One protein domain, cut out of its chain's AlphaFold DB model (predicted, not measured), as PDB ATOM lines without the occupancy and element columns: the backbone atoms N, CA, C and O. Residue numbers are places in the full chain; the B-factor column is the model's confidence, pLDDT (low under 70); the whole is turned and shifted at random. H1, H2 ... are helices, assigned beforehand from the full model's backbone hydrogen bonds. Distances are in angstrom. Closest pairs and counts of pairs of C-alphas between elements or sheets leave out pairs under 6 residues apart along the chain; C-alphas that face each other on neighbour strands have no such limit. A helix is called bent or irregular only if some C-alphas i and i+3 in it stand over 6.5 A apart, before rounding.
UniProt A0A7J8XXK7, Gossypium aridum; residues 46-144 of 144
ATOM      1  N   TRP A  46     217.005 194.622 240.486       87.38
ATOM      2  CA  TRP A  46     216.052 194.250 239.438       87.38
ATOM      3  C   TRP A  46     216.560 194.488 238.010       87.38
ATOM      4  O   TRP A  46     215.882 194.099 237.057       87.38
ATOM      5  N   LYS A  47     217.716 195.144 237.827       87.69
ATOM      6  CA  LYS A  47     218.329 195.335 236.506       87.69
ATOM      7  C   LYS A  47     219.125 194.126 236.035       87.69
ATOM      8  O   LYS A  47     219.537 194.101 234.874       87.69
ATOM      9  N   GLU A  48     219.301 193.114 236.876       89.69
ATOM     10  CA  GLU A  48     220.027 191.922 236.473       89.69
ATOM     11  C   GLU A  48     219.237 191.055 235.474       89.69
ATOM     12  O   GLU A  48     218.085 190.683 235.732       89.69
ATOM     13  N   PRO A  49     219.843 190.675 234.329       90.44
ATOM     14  CA  PRO A  49     219.142 189.946 233.271       90.44
ATOM     15  C   PRO A  49     218.549 188.604 233.715       90.44
ATOM     16  O   PRO A  49     217.465 188.226 233.274       90.44
ATOM     17  N   TRP A  50     219.245 187.874 234.591       90.56
ATOM     18  CA  TRP A  50     218.796 186.562 235.061       90.56
ATOM     19  C   TRP A  50     217.547 186.675 235.949       90.56
ATOM     20  O   TRP A  50     216.646 185.845 235.844       90.56
ATOM     21  N   LEU A  51     217.449 187.738 236.755       91.94
ATOM     22  CA  LEU A  51     216.293 188.001 237.603       91.94
ATOM     23  C   LEU A  51     215.082 188.450 236.774       91.94
ATOM     24  O   LEU A  51     213.961 188.009 237.025       91.94
ATOM     25  N   MET A  52     215.296 189.255 235.728       91.50
ATOM     26  CA  MET A  52     214.232 189.559 234.761       91.50
ATOM     27  C   MET A  52     213.743 188.300 234.041       91.50
ATOM     28  O   MET A  52     212.539 188.130 233.859       91.50
ATOM     29  N   CYS A  53     214.660 187.406 233.655       92.81
ATOM     30  CA  CYS A  53     214.314 186.116 233.061       92.81
ATOM     31  C   CYS A  53     213.481 185.267 234.033       92.81
ATOM     32  O   CYS A  53     212.461 184.701 233.639       92.81
ATOM     33  N   LEU A  54     213.850 185.253 235.317       93.06
ATOM     34  CA  LEU A  54     213.086 184.580 236.361       93.06
ATOM     35  C   LEU A  54     211.669 185.156 236.493       93.06
ATOM     36  O   LEU A  54     210.696 184.406 236.555       93.06
ATOM     37  N   LEU A  55     211.521 186.480 236.508       92.38
ATOM     38  CA  LEU A  55     210.205 187.116 236.580       92.38
ATOM     39  C   LEU A  55     209.363 186.809 235.331       92.38
ATOM     40  O   LEU A  55     208.187 186.459 235.443       92.38
ATOM     41  N   ALA A  56     209.972 186.883 234.147       94.75
ATOM     42  CA  ALA A  56     209.320 186.550 232.886       94.75
ATOM     43  C   ALA A  56     208.863 185.084 232.843       94.75
ATOM     44  O   ALA A  56     207.758 184.808 232.377       94.75
ATOM     45  N   PHE A  57     209.662 184.158 233.380       95.31
ATOM     46  CA  PHE A  57     209.290 182.751 233.529       95.31
ATOM     47  C   PHE A  57     208.013 182.585 234.363       95.31
ATOM     48  O   PHE A  57     207.100 181.882 233.936       95.31
ATOM     49  N   HIS A  58     207.893 183.278 235.499       94.69
ATOM     50  CA  HIS A  58     206.685 183.214 236.329       94.69
ATOM     51  C   HIS A  58     205.457 183.809 235.637       94.69
ATOM     52  O   HIS A  58     204.378 183.221 235.694       94.69
ATOM     53  N   VAL A  59     205.611 184.945 234.950       95.00
ATOM     54  CA  VAL A  59     204.523 185.550 234.163       95.00
ATOM     55  C   VAL A  59     204.077 184.599 233.054       95.00
ATOM     56  O   VAL A  59     202.880 184.382 232.871       95.00
ATOM     57  N   PHE A  60     205.022 183.981 232.348       95.62
ATOM     58  CA  PHE A  60     204.726 182.975 231.335       95.62
ATOM     59  C   PHE A  60     203.994 181.767 231.932       95.62
ATOM     60  O   PHE A  60     202.978 181.340 231.387       95.62
ATOM     61  N   LEU A  61     204.449 181.253 233.077       93.50
ATOM     62  CA  LEU A  61     203.818 180.123 233.755       93.50
ATOM     63  C   LEU A  61     202.387 180.469 234.199       93.50
ATOM     64  O   LEU A  61     201.472 179.674 233.998       93.50
ATOM     65  N   LEU A  62     202.162 181.683 234.708       93.31
ATOM     66  CA  LEU A  62     200.829 182.183 235.047       93.31
ATOM     67  C   LEU A  62     199.918 182.265 233.812       93.31
ATOM     68  O   LEU A  62     198.769 181.825 233.861       93.31
ATOM     69  N   ILE A  63     200.431 182.786 232.696       94.00
ATOM     70  CA  ILE A  63     199.712 182.834 231.419       94.00
ATOM     71  C   ILE A  63     199.314 181.414 230.995       94.00
ATOM     72  O   ILE A  63     198.135 181.154 230.753       94.00
ATOM     73  N   VAL A  64     200.263 180.476 230.974       92.38
ATOM     74  CA  VAL A  64     200.013 179.067 230.631       92.38
ATOM     75  C   VAL A  64     198.946 178.451 231.543       92.38
ATOM     76  O   VAL A  64     198.019 177.807 231.048       92.38
ATOM     77  N   THR A  65     199.006 178.710 232.850       91.69
ATOM     78  CA  THR A  65     197.988 178.275 233.818       91.69
ATOM     79  C   THR A  65     196.595 178.801 233.469       91.69
ATOM     80  O   THR A  65     195.636 178.026 233.460       91.69
ATOM     81  N   ILE A  66     196.473 180.095 233.148       89.50
ATOM     82  CA  ILE A  66     195.193 180.738 232.812       89.50
ATOM     83  C   ILE A  66     194.615 180.170 231.510       89.50
ATOM     84  O   ILE A  66     193.409 179.904 231.439       89.50
ATOM     85  N   PHE A  67     195.453 179.976 230.490       89.81
ATOM     86  CA  PHE A  67     195.030 179.425 229.200       89.81
ATOM     87  C   PHE A  67     194.662 177.943 229.297       89.81
ATOM     88  O   PHE A  67     193.719 177.498 228.642       89.81
ATOM     89  N   SER A  68     195.339 177.183 230.159       88.69
ATOM     90  CA  SER A  68     195.070 175.758 230.332       88.69
ATOM     91  C   SER A  68     193.897 175.436 231.268       88.69
ATOM     92  O   SER A  68     193.643 174.258 231.527       88.69
ATOM     93  N   ARG A  69     193.134 176.427 231.753       81.56
ATOM     94  CA  ARG A  69     192.003 176.216 232.685       81.56
ATOM     95  C   ARG A  69     190.955 175.201 232.231       81.56
ATOM     96  O   ARG A  69     190.289 174.605 233.064       81.56
ATOM     97  N   LYS A  70     190.822 174.965 230.924       81.44
ATOM     98  CA  LYS A  70     189.877 173.976 230.378       81.44
ATOM     99  C   LYS A  70     190.382 172.530 230.438       81.44
ATOM    100  O   LYS A  70     189.594 171.616 230.228       81.44
ATOM    101  N   ASN A  71     191.678 172.313 230.663       86.44
ATOM    102  CA  ASN A  71     192.289 170.988 230.656       86.44
ATOM    103  C   ASN A  71     192.824 170.626 232.047       86.44
ATOM    104  O   ASN A  71     193.969 170.932 232.388       86.44
ATOM    105  N   THR A  72     191.994 169.934 232.829       85.56
ATOM    106  CA  THR A  72     192.297 169.537 234.211       85.56
ATOM    107  C   THR A  72     193.557 168.682 234.316       85.56
ATOM    108  O   THR A  72     194.366 168.902 235.209       85.56
ATOM    109  N   ASN A  73     193.785 167.753 233.383       87.31
ATOM    110  CA  ASN A  73     194.970 166.887 233.421       87.31
ATOM    111  C   ASN A  73     196.268 167.695 233.291       87.31
ATOM    112  O   ASN A  73     197.236 167.447 234.009       87.31
ATOM    113  N   PHE A  74     196.277 168.695 232.405       91.06
ATOM    114  CA  PHE A  74     197.435 169.573 232.243       91.06
ATOM    115  C   PHE A  74     197.630 170.477 233.463       91.06
ATOM    116  O   PHE A  74     198.756 170.647 233.920       91.06
ATOM    117  N   GLN A  75     196.546 170.996 234.045       90.56
ATOM    118  CA  GLN A  75     196.625 171.772 235.283       90.56
ATOM    119  C   GLN A  75     197.162 170.954 236.463       90.56
ATOM    120  O   GLN A  75     198.003 171.452 237.204       90.56
ATOM    121  N   MET A  76     196.760 169.688 236.603       89.88
ATOM    122  CA  MET A  76     197.316 168.787 237.618       89.88
ATOM    123  C   MET A  76     198.817 168.554 237.406       89.88
ATOM    124  O   MET A  76     199.582 168.557 238.368       89.88
ATOM    125  N   CYS A  77     199.261 168.412 236.154       93.00
ATOM    126  CA  CYS A  77     200.684 168.315 235.833       93.00
ATOM    127  C   CYS A  77     201.445 169.595 236.222       93.00
ATOM    128  O   CYS A  77     202.466 169.509 236.901       93.00
ATOM    129  N   LEU A  78     200.925 170.775 235.865       92.81
ATOM    130  CA  LEU A  78     201.509 172.063 236.257       92.81
ATOM    131  C   LEU A  78     201.564 172.242 237.775       92.81
ATOM    132  O   LEU A  78     202.556 172.745 238.293       92.81
ATOM    133  N   PHE A  79     200.521 171.819 238.486       93.19
ATOM    134  CA  PHE A  79     200.463 171.878 239.942       93.19
ATOM    135  C   PHE A  79     201.561 171.021 240.576       93.19
ATOM    136  O   PHE A  79     202.326 171.510 241.406       93.19
ATOM    137  N   LEU A  80     201.692 169.765 240.139       94.62
ATOM    138  CA  LEU A  80     202.757 168.878 240.611       94.62
ATOM    139  C   LEU A  80     204.144 169.432 240.273       94.62
ATOM    140  O   LEU A  80     205.040 169.375 241.112       94.62
ATOM    141  N   LEU A  81     204.315 170.012 239.082       94.44
ATOM    142  CA  LEU A  81     205.569 170.643 238.680       94.44
ATOM    143  C   LEU A  81     205.899 171.869 239.545       94.44
ATOM    144  O   LEU A  81     207.053 172.042 239.929       94.44
ATOM    145  N   ALA A  82     204.905 172.689 239.897       94.75
ATOM    146  CA  ALA A  82     205.086 173.830 240.790       94.75
ATOM    147  C   ALA A  82     205.501 173.381 242.199       94.75
ATOM    148  O   ALA A  82     206.468 173.911 242.744       94.75
ATOM    149  N   LEU A  83     204.838 172.362 242.764       94.44
ATOM    150  CA  LEU A  83     205.214 171.795 244.066       94.44
ATOM    151  C   LEU A  83     206.618 171.187 244.048       94.44
ATOM    152  O   LEU A  83     207.390 171.378 244.984       94.44
ATOM    153  N   LEU A  84     206.963 170.484 242.970       95.69
ATOM    154  CA  LEU A  84     208.298 169.932 242.789       95.69
ATOM    155  C   LEU A  84     209.350 171.047 242.695       95.69
ATOM    156  O   LEU A  84     210.413 170.945 243.299       95.69
ATOM    157  N   GLY A  85     209.037 172.137 241.992       94.00
ATOM    158  CA  GLY A  85     209.879 173.329 241.933       94.00
ATOM    159  C   GLY A  85     210.125 173.937 243.314       94.00
ATOM    160  O   GLY A  85     211.266 174.256 243.637       94.00
ATOM    161  N   VAL A  86     209.084 174.047 244.145       95.31
ATOM    162  CA  VAL A  86     209.199 174.515 245.539       95.31
ATOM    163  C   VAL A  86     210.068 173.567 246.368       95.31
ATOM    164  O   VAL A  86     210.931 174.028 247.109       95.31
ATOM    165  N   TYR A  87     209.893 172.253 246.216       93.31
ATOM    166  CA  TYR A  87     210.705 171.249 246.912       93.31
ATOM    167  C   TYR A  87     212.199 171.369 246.576       93.31
ATOM    168  O   TYR A  87     213.049 171.272 247.456       93.31
ATOM    169  N   PHE A  88     212.532 171.647 245.313       93.50
ATOM    170  CA  PHE A  88     213.918 171.840 244.887       93.50
ATOM    171  C   PHE A  88     214.502 173.219 245.210       93.50
ATOM    172  O   PHE A  88     215.680 173.445 244.929       93.50
ATOM    173  N   ALA A  89     213.738 174.138 245.806       93.06
ATOM    174  CA  ALA A  89     214.195 175.504 246.047       93.06
ATOM    175  C   ALA A  89     215.471 175.565 246.904       93.06
ATOM    176  O   ALA A  89     216.367 176.345 246.594       93.06
ATOM    177  N   GLU A  90     215.594 174.721 247.932       91.38
ATOM    178  CA  GLU A  90     216.782 174.674 248.798       91.38
ATOM    179  C   GLU A  90     218.025 174.178 248.044       91.38
ATOM    180  O   GLU A  90     219.097 174.781 248.126       91.38
ATOM    181  N   LEU A  91     217.867 173.128 247.231       91.56
ATOM    182  CA  LEU A  91     218.944 172.593 246.398       91.56
ATOM    183  C   LEU A  91     219.407 173.631 245.363       91.56
ATOM    184  O   LEU A  91     220.607 173.828 245.167       91.56
ATOM    185  N   LEU A  92     218.453 174.311 244.720       91.62
ATOM    186  CA  LEU A  92     218.732 175.391 243.775       91.62
ATOM    187  C   LEU A  92     219.421 176.566 244.464       91.62
ATOM    188  O   LEU A  92     220.360 177.113 243.900       91.62
ATOM    189  N   ASN A  93     219.002 176.926 245.677       93.56
ATOM    190  CA  ASN A  93     219.617 177.999 246.448       93.56
ATOM    191  C   ASN A  93     221.099 177.716 246.728       93.56
ATOM    192  O   ASN A  93     221.937 178.575 246.464       93.56
ATOM    193  N   GLY A  94     221.433 176.502 247.178       91.12
ATOM    194  CA  GLY A  94     222.826 176.096 247.382       91.12
ATOM    195  C   GLY A  94     223.625 176.094 246.076       91.12
ATOM    196  O   GLY A  94     224.673 176.725 245.978       91.12
ATOM    197  N   PHE A  95     223.090 175.461 245.029       91.69
ATOM    198  CA  PHE A  95     223.779 175.355 243.742       91.69
ATOM    199  C   PHE A  95     224.020 176.715 243.069       91.69
ATOM    200  O   PHE A  95     225.111 176.983 242.557       91.69
ATOM    201  N   LEU A  96     223.003 177.578 243.043       91.06
ATOM    202  CA  LEU A  96     223.100 178.917 242.470       91.06
ATOM    203  C   LEU A  96     223.964 179.830 243.347       91.06
ATOM    204  O   LEU A  96     224.718 180.634 242.804       91.06
ATOM    205  N   GLY A  97     223.932 179.641 244.669       91.56
ATOM    206  CA  GLY A  97     224.844 180.279 245.612       91.56
ATOM    207  C   GLY A  97     226.304 179.900 245.371       91.56
ATOM    208  O   GLY A  97     227.163 180.767 245.330       91.56
ATOM    209  N   ASP A  98     226.630 178.648 245.078       93.00
ATOM    210  CA  ASP A  98     228.023 178.283 244.775       93.00
ATOM    211  C   ASP A  98     228.508 178.858 243.429       93.00
ATOM    212  O   ASP A  98     229.707 179.036 243.195       93.00
ATOM    213  N   ASN A  99     227.574 179.177 242.527       92.38
ATOM    214  CA  ASN A  99     227.852 179.589 241.152       92.38
ATOM    215  C   ASN A  99     227.488 181.050 240.839       92.38
ATOM    216  O   ASN A  99     227.603 181.443 239.674       92.38
ATOM    217  N   TRP A 100     227.101 181.865 241.830       91.88
ATOM    218  CA  TRP A 100     226.530 183.207 241.612       91.88
ATOM    219  C   TRP A 100     227.411 184.094 240.726       91.88
ATOM    220  O   TRP A 100     226.914 184.771 239.831       91.88
ATOM    221  N   LYS A 101     228.741 184.000 240.879       92.00
ATOM    222  CA  LYS A 101     229.733 184.790 240.123       92.00
ATOM    223  C   LYS A 101     229.658 184.611 238.606       92.00
ATOM    224  O   LYS A 101     230.230 185.409 237.873       92.00
ATOM    225  N   LYS A 102     229.022 183.538 238.124       91.06
ATOM    226  CA  LYS A 102     228.889 183.254 236.689       91.06
ATOM    227  C   LYS A 102     227.767 184.054 236.025       91.06
ATOM    228  O   LYS A 102     227.797 184.195 234.808       91.06
ATOM    229  N   PHE A 103     226.776 184.524 236.786       87.56
ATOM    230  CA  PHE A 103     225.550 185.109 236.223       87.56
ATOM    231  C   PHE A 103     225.018 186.344 236.965       87.56
ATOM    232  O   PHE A 103     224.190 187.059 236.403       87.56
ATOM    233  N   ALA A 104     225.477 186.596 238.190       89.25
ATOM    234  CA  ALA A 104     225.057 187.710 239.031       89.25
ATOM    235  C   ALA A 104     226.263 188.562 239.451       89.25
ATOM    236  O   ALA A 104     227.371 188.052 239.636       89.25
ATOM    237  N   ASN A 105     226.037 189.863 239.629       88.44
ATOM    238  CA  ASN A 105     227.051 190.798 240.114       88.44
ATOM    239  C   ASN A 105     227.239 190.705 241.634       88.44
ATOM    240  O   ASN A 105     228.315 191.018 242.143       88.44
ATOM    241  N   GLN A 106     226.211 190.252 242.355       89.69
ATOM    242  CA  GLN A 106     226.236 190.051 243.801       89.69
ATOM    243  C   GLN A 106     225.629 188.701 244.193       89.69
ATOM    244  O   GLN A 106     224.869 188.094 243.438       89.69
ATOM    245  N   ASN A 107     225.988 188.218 245.383       90.06
ATOM    246  CA  ASN A 107     225.424 186.987 245.916       90.06
ATOM    247  C   ASN A 107     224.104 187.272 246.636       90.06
ATOM    248  O   ASN A 107     224.110 187.869 247.710       90.06
ATOM    249  N   TYR A 108     222.997 186.808 246.065       88.88
ATOM    250  CA  TYR A 108     221.675 186.894 246.688       88.88
ATOM    251  C   TYR A 108     221.310 185.668 247.517       88.88
ATOM    252  O   TYR A 108     220.346 185.708 248.274       88.88
ATOM    253  N   PHE A 109     222.040 184.571 247.333       90.94
ATOM    254  CA  PHE A 109     221.702 183.279 247.904       90.94
ATOM    255  C   PHE A 109     222.232 183.209 249.330       90.94
ATOM    256  O   PHE A 109     223.426 183.393 249.587       90.94
ATOM    257  N   ASP A 110     221.322 182.947 250.257       88.38
ATOM    258  CA  ASP A 110     221.576 182.918 251.689       88.38
ATOM    259  C   ASP A 110     221.364 181.509 252.257       88.38
ATOM    260  O   ASP A 110     220.587 180.726 251.716       88.38
ATOM    261  N   THR A 111     222.025 181.164 253.365       85.38
ATOM    262  CA  THR A 111     221.889 179.834 253.993       85.38
ATOM    263  C   THR A 111     220.462 179.544 254.463       85.38
ATOM    264  O   THR A 111     220.056 178.388 254.504       85.38
ATOM    265  N   SER A 112     219.686 180.580 254.802       84.88
ATOM    266  CA  SER A 112     218.264 180.444 255.145       84.88
ATOM    267  C   SER A 112     217.351 180.233 253.930       84.88
ATOM    268  O   SER A 112     216.175 179.921 254.113       84.88
ATOM    269  N   GLY A 113     217.860 180.391 252.704       88.25
ATOM    270  CA  GLY A 113     217.091 180.280 251.466       88.25
ATOM    271  C   GLY A 113     215.974 181.316 251.329       88.25
ATOM    272  O   GLY A 113     215.023 181.076 250.583       88.25
ATOM    273  N   LEU A 114     216.051 182.448 252.038       89.69
ATOM    274  CA  LEU A 114     215.013 183.480 252.036       89.69
ATOM    275  C   LEU A 114     214.795 184.028 250.624       89.69
ATOM    276  O   LEU A 114     213.650 184.161 250.188       89.69
ATOM    277  N   PHE A 115     215.876 184.296 249.893       91.81
ATOM    278  CA  PHE A 115     215.781 184.862 248.551       91.81
ATOM    279  C   PHE A 115     215.045 183.939 247.573       91.81
ATOM    280  O   PHE A 115     214.088 184.356 246.915       91.81
ATOM    281  N   LEU A 116     215.437 182.664 247.525       92.38
ATOM    282  CA  LEU A 116     214.773 181.651 246.703       92.38
ATOM    283  C   LEU A 116     213.348 181.376 247.181       92.38
ATOM    284  O   LEU A 116     212.438 181.261 246.366       92.38
ATOM    285  N   SER A 117     213.109 181.351 248.487       91.56
ATOM    286  CA  SER A 117     211.757 181.191 249.018       91.56
ATOM    287  C   SER A 117     210.818 182.299 248.525       91.56
ATOM    288  O   SER A 117     209.722 182.015 248.044       91.56
ATOM    289  N   VAL A 118     211.260 183.559 248.553       91.31
ATOM    290  CA  VAL A 118     210.426 184.701 248.150       91.31
ATOM    291  C   VAL A 118     210.252 184.791 246.635       91.31
ATOM    292  O   VAL A 118     209.140 185.034 246.179       91.31
ATOM    293  N   LEU A 119     211.314 184.607 245.845       92.69
ATOM    294  CA  LEU A 119     211.274 184.875 244.400       92.69
ATOM    295  C   LEU A 119     211.001 183.655 243.524       92.69
ATOM    296  O   LEU A 119     210.617 183.823 242.369       92.69
ATOM    297  N   TRP A 120     211.190 182.447 244.051       93.88
ATOM    298  CA  TRP A 120     210.885 181.196 243.359       93.88
ATOM    299  C   TRP A 120     209.676 180.516 243.989       93.88
ATOM    300  O   TRP A 120     208.640 180.364 243.343       93.88
ATOM    301  N   SER A 121     209.759 180.164 245.273       94.31
ATOM    302  CA  SER A 121     208.693 179.390 245.912       94.31
ATOM    303  C   SER A 121     207.401 180.189 246.080       94.31
ATOM    304  O   SER A 121     206.326 179.657 245.821       94.31
ATOM    305  N   GLY A 122     207.479 181.468 246.458       94.00
ATOM    306  CA  GLY A 122     206.318 182.341 246.654       94.00
ATOM    307  C   GLY A 122     205.411 182.420 245.417       94.00
ATOM    308  O   GLY A 122     204.248 182.013 245.492       94.00
ATOM    309  N   PRO A 123     205.917 182.880 244.258       94.12
ATOM    310  CA  PRO A 123     205.151 182.916 243.018       94.12
ATOM    311  C   PRO A 123     204.634 181.540 242.579       94.12
ATOM    312  O   PRO A 123     203.478 181.435 242.167       94.12
ATOM    313  N   LEU A 124     205.440 180.476 242.699       94.88
ATOM    314  CA  LEU A 124     205.004 179.116 242.362       94.88
ATOM    315  C   LEU A 124     203.842 178.642 243.242       94.88
ATOM    316  O   LEU A 124     202.889 178.062 242.724       94.88
ATOM    317  N   LEU A 125     203.877 178.926 244.547       95.44
ATOM    318  CA  LEU A 125     202.789 178.602 245.471       95.44
ATOM    319  C   LEU A 125     201.521 179.399 245.157       95.44
ATOM    320  O   LEU A 125     200.432 178.830 245.171       95.44
ATOM    321  N   ILE A 126     201.641 180.684 244.812       94.69
ATOM    322  CA  ILE A 126     200.494 181.490 244.367       94.69
ATOM    323  C   ILE A 126     199.871 180.870 243.112       94.69
ATOM    324  O   ILE A 126     198.653 180.709 243.041       94.69
ATOM    325  N   ILE A 127     200.689 180.463 242.139       93.75
ATOM    326  CA  ILE A 127     200.190 179.797 240.933       93.75
ATOM    327  C   ILE A 127     199.538 178.450 241.275       93.75
ATOM    328  O   ILE A 127     198.471 178.142 240.746       93.75
ATOM    329  N   ALA A 128     200.118 177.674 242.191       93.56
ATOM    330  CA  ALA A 128     199.537 176.419 242.661       93.56
ATOM    331  C   ALA A 128     198.161 176.632 243.320       93.56
ATOM    332  O   ALA A 128     197.229 175.876 243.047       93.56
ATOM    333  N   ILE A 129     198.000 177.695 244.117       92.81
ATOM    334  CA  ILE A 129     196.711 178.095 244.703       92.81
ATOM    335  C   ILE A 129     195.708 178.467 243.601       92.81
ATOM    336  O   ILE A 129     194.569 178.009 243.638       92.81
ATOM    337  N   ILE A 130     196.120 179.241 242.591       90.56
ATOM    338  CA  ILE A 130     195.251 179.609 241.456       90.56
ATOM    339  C   ILE A 130     194.773 178.364 240.699       90.56
ATOM    340  O   ILE A 130     193.602 178.290 240.317       90.56
ATOM    341  N   ILE A 131     195.656 177.382 240.491       90.75
ATOM    342  CA  ILE A 131     195.293 176.101 239.875       90.75
ATOM    343  C   ILE A 131     194.261 175.375 240.742       90.75
ATOM    344  O   ILE A 131     193.230 174.959 240.222       90.75
ATOM    345  N   LEU A 132     194.498 175.266 242.051       89.19
ATOM    346  CA  LEU A 132     193.596 174.575 242.977       89.19
ATOM    347  C   LEU A 132     192.190 175.190 242.962       89.19
ATOM    348  O   LEU A 132     191.208 174.463 242.822       89.19
ATOM    349  N   VAL A 133     192.095 176.523 243.015       87.50
ATOM    350  CA  VAL A 133     190.816 177.246 242.920       87.50
ATOM    351  C   VAL A 133     190.143 177.001 241.566       87.50
ATOM    352  O   VAL A 133     188.954 176.696 241.523       87.50
ATOM    353  N   SER A 134     190.903 177.061 240.466       84.06
ATOM    354  CA  SER A 134     190.371 176.841 239.111       84.06
ATOM    355  C   SER A 134     189.817 175.422 238.922       84.06
ATOM    356  O   SER A 134     188.762 175.241 238.318       84.06
ATOM    357  N   VAL A 135     190.514 174.409 239.448       80.81
ATOM    358  CA  VAL A 135     190.085 173.005 239.382       80.81
ATOM    359  C   VAL A 135     188.840 172.773 240.238       80.81
ATOM    360  O   VAL A 135     187.925 172.077 239.799       80.81
ATOM    361  N   GLN A 136     188.773 173.366 241.433       72.31
ATOM    362  CA  GLN A 136     187.620 173.233 242.324       72.31
ATOM    363  C   GLN A 136     186.360 173.887 241.738       72.31
ATOM    364  O   GLN A 136     185.284 173.299 241.813       72.31
ATOM    365  N   GLU A 137     186.487 175.057 241.108       71.44
ATOM    366  CA  GLU A 137     185.374 175.736 240.430       71.44
ATOM    367  C   GLU A 137     184.815 174.894 239.270       71.44
ATOM    368  O   GLU A 137     183.600 174.754 239.134       71.44
ATOM    369  N   LEU A 138     185.685 174.247 238.487       65.69
ATOM    370  CA  LEU A 138     185.266 173.348 237.408       65.69
ATOM    371  C   LEU A 138     184.576 172.074 237.928       65.69
ATOM    372  O   LEU A 138     183.680 171.557 237.270       65.69
ATOM    373  N   LEU A 139     184.983 171.570 239.097       65.38
ATOM    374  CA  LEU A 139     184.429 170.352 239.699       65.38
ATOM    375  C   LEU A 139     183.077 170.594 240.399       65.38
ATOM    376  O   LEU A 139     182.281 169.667 240.528       65.38
ATOM    377  N   LEU A 140     182.813 171.831 240.832       68.06
ATOM    378  CA  LEU A 140     181.552 172.253 241.454       68.06
ATOM    379  C   LEU A 140     180.495 172.726 240.446       68.06
ATOM    380  O   LEU A 140     179.338 172.909 240.831       68.06
ATOM    381  N   LEU A 141     180.855 172.913 239.171       62.09
ATOM    382  CA  LEU A 141     179.873 173.153 238.120       62.09
ATOM    383  C   LEU A 141     179.141 171.837 237.808       62.09
ATOM    384  O   LEU A 141     179.780 170.876 237.374       62.09
ATOM    385  N   PRO A 142     177.813 171.760 238.022       51.78
ATOM    386  CA  PRO A 142     177.047 170.581 237.651       51.78
ATOM    387  C   PRO A 142     177.180 170.369 236.140       51.78
ATOM    388  O   PRO A 142     176.975 171.295 235.352       51.78
ATOM    389  N   LEU A 143     177.569 169.154 235.748       58.84
ATOM    390  CA  LEU A 143     177.539 168.719 234.353       58.84
ATOM    391  C   LEU A 143     176.124 168.948 233.778       58.84
ATOM    392  O   LEU A 143     175.154 168.676 234.494       58.84
ATOM    393  N   PRO A 144     175.998 169.453 232.535       56.28
ATOM    394  CA  PRO A 144     174.707 169.599 231.866       56.28
ATOM    395  C   PRO A 144     174.032 168.251 231.590       56.28
ATOM    396  O   PRO A 144     174.755 167.243 231.405       56.28
TER     397      PRO A 144
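Overview. This is residues 46 to 144 of the 144 residues of a protein of Gossypium aridum (UniProt A0A7J8XXK7). Three helices, H1, H2 and H4, run lengthwise in a slender up-and-down bundle, each against the one before it in the chain. H3 and the long link after it make one end of the rod, and the last turns of H4 with the short tail make the other. The printed part has 99 residues with four named helices, in the order H1, H2, H3, H4, and no named strand; the class is all helix. It is loose, with a radius of gyration of the C-alphas of 16.0 A, and spans 58 by 24 by 16 A.

Along the chain. Find C-alpha 49 at (219.142, 189.946, 233.271); from there H1, residues 49 to 70, runs 33.5 A. H2, residues 72 to 87, covers 22.4 A. H3, residues 89 to 102, covers 19.1 A. H4, residues 114 to 140, runs 36.8 A to C-alpha 140 at (181.552, 172.253, 241.454), with a kink of 35 degrees near residue 121. H1 and H3 are irregular: C-alphas 67 and 70 are 7.6 A apart, C-alphas 98 and 101 8.2 A.

Arrangement. Begin at H4, the hub. It touches H2 at a shallow tilt of 22 degrees, opposite ways; their closest C-alphas, Val 86 and Ser 121, are 4.9 A apart. With residues 123 to 135 alone it touches H1, the same way at a shallow 8 degrees, closest at C-alphas Leu 62 and Ile 127, 6.4 A. H3 and H4 form a helical hairpin at a steep tilt of 43 degrees; H3 touches with residues 89 to 93 alone, closest at C-alphas Asn 93 and Leu 116, 6.1 A. H1 and H2, also a hairpin, touch through residues 65 to 69 and 74 to 78 alone. H1 and H3 are apart. Every O i to N i+4 pair is within hydrogen-bond range in H2, against 17 of 18 in H1, 8 of 10 in H3 and 21 of 23 in H4.

Size, cuts and confidence. Look to Lys 101 and Pro 144 for the two C-alphas farthest apart, 57.7 A. The printed part has no cut; the link H3 to H4 is long, 11 residues. Residues 138 to 144 have pLDDT under 70.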